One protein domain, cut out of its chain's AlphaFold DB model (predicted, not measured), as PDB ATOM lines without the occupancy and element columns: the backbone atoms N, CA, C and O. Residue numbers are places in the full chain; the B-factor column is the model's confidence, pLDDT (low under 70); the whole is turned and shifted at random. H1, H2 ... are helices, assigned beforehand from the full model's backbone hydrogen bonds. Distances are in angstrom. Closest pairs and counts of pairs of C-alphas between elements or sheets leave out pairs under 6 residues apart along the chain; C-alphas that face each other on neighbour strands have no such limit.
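This is residues 15 to 55 of the 55 residues of an uncharacterized protein of Klebsiella pneumoniae (UniProt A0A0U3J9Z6). The printed part is a wide, open U: helices H1 and H2 are its two arms, the link between them is its base, and the gap between the arms is empty. The printed part has 41 residues, with two named helices in the order H1, H2 and no named strand; its class is all helix, and the helices hold 30 of the 41 printed residues. The whole is only just extended, close to loose, with a radius of gyration of the C-alphas of 13.7 A, and flat, spanning 31 by 29 by 9 A.

Find C-alpha 15 at (-28.163, -5.089, 15.818); from there H1, residues 15 to 27, runs 18.4 A. Past the link, H2, residues 37 to 53, runs 24.8 A to C-alpha 53 at (-49.483, -6.672, -5.047).

H1 and H2 are apart, with a short link of 9 residues between them. In both helices every O i to N i+4 pair is within hydrogen-bond range.

The C-alphas farthest apart, of Ile 15 and Gly 38, are 33.8 A apart. The printed part has no cut. Look for pLDDT under 70 at residues 27 to 35 and 54 to 55.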
ATOM      1  N   ILE A  15     -26.736  -4.733  15.749       89.88
ATOM      2  CA  ILE A  15     -28.163  -5.089  15.818       89.88
ATOM      3  C   ILE A  15     -28.564  -6.022  14.668       89.88
ATOM      4  O   ILE A  15     -29.296  -6.982  14.894       89.88
ATOM      5  N   ALA A  16     -28.045  -5.786  13.459       85.38
ATOM      6  CA  ALA A  16     -28.401  -6.563  12.273       85.38
ATOM      7  C   ALA A  16     -27.993  -8.041  12.408       85.38
ATOM      8  O   ALA A  16     -28.799  -8.933  12.149       85.38
ATOM      9  N   TRP A  17     -26.778  -8.304  12.898       86.75
ATOM     10  CA  TRP A  17     -26.304  -9.668  13.139       86.75
ATOM     11  C   TRP A  17     -27.104 -10.377  14.241       86.75
ATOM     12  O   TRP A  17     -27.533 -11.517  14.066       86.75
ATOM     13  N   LYS A  18     -27.399  -9.681  15.350       88.06
ATOM     14  CA  LYS A  18     -28.220 -10.231  16.445       88.06
ATOM     15  C   LYS A  18     -29.632 -10.599  15.989       88.06
ATOM     16  O   LYS A  18     -30.122 -11.663  16.354       88.06
ATOM     17  N   ALA A  19     -30.266  -9.754  15.177       86.38
ATOM     18  CA  ALA A  19     -31.595 -10.026  14.638       86.38
ATOM     19  C   ALA A  19     -31.603 -11.304  13.783       86.38
ATOM     20  O   ALA A  19     -32.483 -12.147  13.940       86.38
ATOM     21  N   GLN A  20     -30.586 -11.493  12.937       87.06
ATOM     22  CA  GLN A  20     -30.467 -12.708  12.128       87.06
ATOM     23  C   GLN A  20     -30.246 -13.965  12.971       87.06
ATOM     24  O   GLN A  20     -30.850 -14.997  12.682       87.06
ATOM     25  N   LEU A  21     -29.436 -13.882  14.032       84.81
ATOM     26  CA  LEU A  21     -29.226 -14.996  14.961       84.81
ATOM     27  C   LEU A  21     -30.519 -15.404  15.679       84.81
ATOM     28  O   LEU A  21     -30.808 -16.595  15.770       84.81
ATOM     29  N   ILE A  22     -31.314 -14.435  16.150       82.25
ATOM     30  CA  ILE A  22     -32.613 -14.697  16.795       82.25
ATOM     31  C   ILE A  22     -33.546 -15.403  15.814       82.25
ATOM     32  O   ILE A  22     -34.057 -16.479  16.113       82.25
ATOM     33  N   VAL A  23     -33.704 -14.846  14.613       82.06
ATOM     34  CA  VAL A  23     -34.575 -15.416  13.581       82.06
ATOM     35  C   VAL A  23     -34.134 -16.833  13.202       82.06
ATOM     36  O   VAL A  23     -34.973 -17.724  13.079       82.06
ATOM     37  N   ALA A  24     -32.832 -17.079  13.036       79.81
ATOM     38  CA  ALA A  24     -32.312 -18.415  12.747       79.81
ATOM     39  C   ALA A  24     -32.582 -19.404  13.892       79.81
ATOM     40  O   ALA A  24     -33.003 -20.534  13.641       79.81
ATOM     41  N   HIS A  25     -32.412 -18.969  15.143       73.62
ATOM     42  CA  HIS A  25     -32.690 -19.789  16.320       73.62
ATOM     43  C   HIS A  25     -34.185 -20.119  16.474       73.62
ATOM     44  O   HIS A  25     -34.543 -21.249  16.807       73.62
ATOM     45  N   GLU A  26     -35.076 -19.166  16.196       71.50
ATOM     46  CA  GLU A  26     -36.527 -19.365  16.306       71.50
ATOM     47  C   GLU A  26     -37.106 -20.212  15.170       71.50
ATOM     48  O   GLU A  26     -38.000 -21.028  15.405       71.50
ATOM     49  N   ARG A  27     -36.549 -20.116  13.956       66.81
ATOM     50  CA  ARG A  27     -36.945 -20.966  12.816       66.81
ATOM     51  C   ARG A  27     -36.814 -22.460  13.115       66.81
ATOM     52  O   ARG A  27     -37.624 -23.240  12.625       66.81
ATOM     53  N   GLY A  28     -35.834 -22.860  13.926       62.12
ATOM     54  CA  GLY A  28     -35.652 -24.254  14.349       62.12
ATOM     55  C   GLY A  28     -36.650 -24.732  15.411       62.12
ATOM     56  O   GLY A  28     -36.748 -25.934  15.646       62.12
ATOM     57  N   ARG A  29     -37.386 -23.816  16.057       62.22
ATOM     58  CA  ARG A  29     -38.328 -24.115  17.152       62.22
ATOM     59  C   ARG A  29     -39.788 -24.193  16.724       62.22
ATOM     60  O   ARG A  29     -40.599 -24.739  17.471       62.22
ATOM     61  N   ILE A  30     -40.138 -23.669  15.554       62.00
ATOM     62  CA  ILE A  30     -41.497 -23.790  15.026       62.00
ATOM     63  C   ILE A  30     -41.627 -25.178  14.404       62.00
ATOM     64  O   ILE A  30     -41.306 -25.391  13.235       62.00
ATOM     65  N   ASP A  31     -42.089 -26.143  15.198       62.34
ATOM     66  CA  ASP A  31     -42.517 -27.418  14.643       62.34
ATOM     67  C   ASP A  31     -43.676 -27.154  13.670       62.34
ATOM     68  O   ASP A  31     -44.745 -26.663  14.037       62.34
ATOM     69  N   SER A  32     -43.460 -27.485  12.399       59.91
ATOM     70  CA  SER A  32     -44.472 -27.383  11.345       59.91
ATOM     71  C   SER A  32     -45.760 -28.166  11.648       59.91
ATOM     72  O   SER A  32     -46.795 -27.876  11.043       59.91
ATOM     73  N   LEU A  33     -45.702 -29.138  12.566       61.28
ATOM     74  CA  LEU A  33     -46.844 -29.899  13.074       61.28
ATOM     75  C   LEU A  33     -47.487 -29.265  14.316       61.28
ATOM     76  O   LEU A  33     -48.666 -29.512  14.561       61.28
ATOM     77  N   ALA A  34     -46.765 -28.425  15.064       65.81
ATOM     78  CA  ALA A  34     -47.331 -27.646  16.169       65.81
ATOM     79  C   ALA A  34     -48.206 -26.487  15.669       65.81
ATOM     80  O   ALA A  34     -49.082 -26.018  16.393       65.81
ATOM     81  N   VAL A  35     -48.001 -26.037  14.425       67.81
ATOM     82  CA  VAL A  35     -48.838 -25.012  13.795       67.81
ATOM     83  C   VAL A  35     -50.056 -25.668  13.124       67.81
ATOM     84  O   VAL A  35     -49.887 -26.422  12.152       67.81
ATOM     85  N   PRO A  36     -51.293 -25.367  13.577       78.25
ATOM     86  CA  PRO A  36     -52.507 -25.917  12.981       78.25
ATOM     87  C   PRO A  36     -52.557 -25.684  11.468       78.25
ATOM     88  O   PRO A  36     -52.165 -24.627  10.975       78.25
ATOM     89  N   LEU A  37     -53.084 -26.658  10.717       75.75
ATOM     90  CA  LEU A  37     -53.180 -26.575   9.252       75.75
ATOM     91  C   LEU A  37     -53.883 -25.291   8.785       75.75
ATOM     92  O   LEU A  37     -53.429 -24.668   7.829       75.75
ATOM     93  N   GLY A  38     -54.939 -24.869   9.490       81.88
ATOM     94  CA  GLY A  38     -55.656 -23.628   9.190       81.88
ATOM     95  C   GLY A  38     -54.765 -22.387   9.274       81.88
ATOM     96  O   GLY A  38     -54.789 -21.559   8.371       81.88
ATOM     97  N   ALA A  39     -53.902 -22.297  10.291       78.62
ATOM     98  CA  ALA A  39     -52.963 -21.186  10.427       78.62
ATOM     99  C   ALA A  39     -51.922 -21.175   9.293       78.62
ATOM    100  O   ALA A  39     -51.588 -20.113   8.775       78.62
ATOM    101  N   ARG A  40     -51.464 -22.353   8.845       80.12
ATOM    102  CA  ARG A  40     -50.559 -22.468   7.688       80.12
ATOM    103  C   ARG A  40     -51.229 -22.054   6.378       80.12
ATOM    104  O   ARG A  40     -50.581 -21.420   5.552       80.12
ATOM    105  N   LEU A  41     -52.503 -22.400   6.191       86.00
ATOM    106  CA  LEU A  41     -53.267 -22.013   5.004       86.00
ATOM    107  C   LEU A  41     -53.496 -20.498   4.954       86.00
ATOM    108  O   LEU A  41     -53.263 -19.888   3.917       86.00
ATOM    109  N   ILE A  42     -53.878 -19.891   6.081       89.56
ATOM    110  CA  ILE A  42     -54.051 -18.434   6.190       89.56
ATOM    111  C   ILE A  42     -52.730 -17.714   5.900       89.56
ATOM    112  O   ILE A  42     -52.702 -16.801   5.082       89.56
ATOM    113  N   ALA A  43     -51.630 -18.155   6.521       85.38
ATOM    114  CA  ALA A  43     -50.314 -17.567   6.290       85.38
ATOM    115  C   ALA A  43     -49.889 -17.662   4.817       85.38
ATOM    116  O   ALA A  43     -49.356 -16.701   4.276       85.38
ATOM    117  N   LYS A  44     -50.155 -18.798   4.158       86.00
ATOM    118  CA  LYS A  44     -49.886 -18.955   2.727       86.00
ATOM    119  C   LYS A  44     -50.695 -17.963   1.888       86.00
ATOM    120  O   LYS A  44     -50.103 -17.279   1.067       86.00
ATOM    121  N   ASN A  45     -52.005 -17.863   2.117       90.81
ATOM    122  CA  ASN A  45     -52.867 -16.960   1.352       90.81
ATOM    123  C   ASN A  45     -52.426 -15.493   1.488       90.81
ATOM    124  O   ASN A  45     -52.407 -14.782   0.495       90.81
ATOM    125  N   LEU A  46     -52.023 -15.071   2.692       89.38
ATOM    126  CA  LEU A  46     -51.499 -13.720   2.931       89.38
ATOM    127  C   LEU A  46     -50.193 -13.459   2.171       89.38
ATOM    128  O   LEU A  46     -50.002 -12.380   1.625       89.38
ATOM    129  N   ILE A  47     -49.283 -14.437   2.132       89.81
ATOM    130  CA  ILE A  47     -48.037 -14.316   1.360       89.81
ATOM    131  C   ILE A  47     -48.347 -14.215  -0.137       89.81
ATOM    132  O   ILE A  47     -47.761 -13.378  -0.817       89.81
ATOM    133  N   ASP A  48     -49.263 -15.047  -0.637       92.12
ATOM    134  CA  ASP A  48     -49.672 -15.038  -2.044       92.12
ATOM    135  C   ASP A  48     -50.319 -13.689  -2.428       92.12
ATOM    136  O   ASP A  48     -50.064 -13.183  -3.518       92.12
ATOM    137  N   GLU A  49     -51.098 -13.078  -1.526       90.44
ATOM    138  CA  GLU A  49     -51.699 -11.745  -1.699       90.44
ATOM    139  C   GLU A  49     -50.634 -10.640  -1.778       90.44
ATOM    140  O   GLU A  49     -50.613  -9.881  -2.743       90.44
ATOM    141  N   ILE A  50     -49.683 -10.608  -0.839       88.81
ATOM    142  CA  ILE A  50     -48.590  -9.617  -0.831       88.81
ATOM    143  C   ILE A  50     -47.749  -9.707  -2.115       88.81
ATOM    144  O   ILE A  50     -47.435  -8.693  -2.731       88.81
ATOM    145  N   LEU A  51     -47.402 -10.922  -2.552       88.69
ATOM    146  CA  LEU A  51     -46.609 -11.126  -3.772       88.69
ATOM    147  C   LEU A  51     -47.379 -10.792  -5.058       88.69
ATOM    148  O   LEU A  51     -46.760 -10.530  -6.093       88.69
ATOM    149  N   ALA A  52     -48.711 -10.832  -5.015       88.38
ATOM    150  CA  ALA A  52     -49.551 -10.392  -6.120       88.38
ATOM    151  C   ALA A  52     -49.628  -8.859  -6.210       88.38
ATOM    152  O   ALA A  52     -49.762  -8.344  -7.314       88.38
ATOM    153  N   GLU A  53     -49.517  -8.143  -5.087       77.94
ATOM    154  CA  GLU A  53     -49.483  -6.672  -5.047       77.94
ATOM    155  C   GLU A  53     -48.120  -6.078  -5.446       77.94
ATOM    156  O   GLU A  53     -48.051  -4.930  -5.882       77.94
ATOM    157  N   GLU A  54     -47.029  -6.839  -5.307       66.88
ATOM    158  CA  GLU A  54     -45.671  -6.406  -5.681       66.88
ATOM    159  C   GLU A  54     -45.352  -6.534  -7.192       66.88
ATOM    160  O   GLU A  54     -44.276  -6.099  -7.614       66.88
ATOM    161  N   ASN A  55     -46.257  -7.098  -8.007       51.06
ATOM    162  CA  ASN A  55     -46.148  -7.212  -9.477       51.06
ATOM    163  C   ASN A  55     -47.101  -6.261 -10.211       51.06
ATOM    164  O   ASN A  55     -46.708  -5.785 -11.302       51.06
TER     165      ASN A  55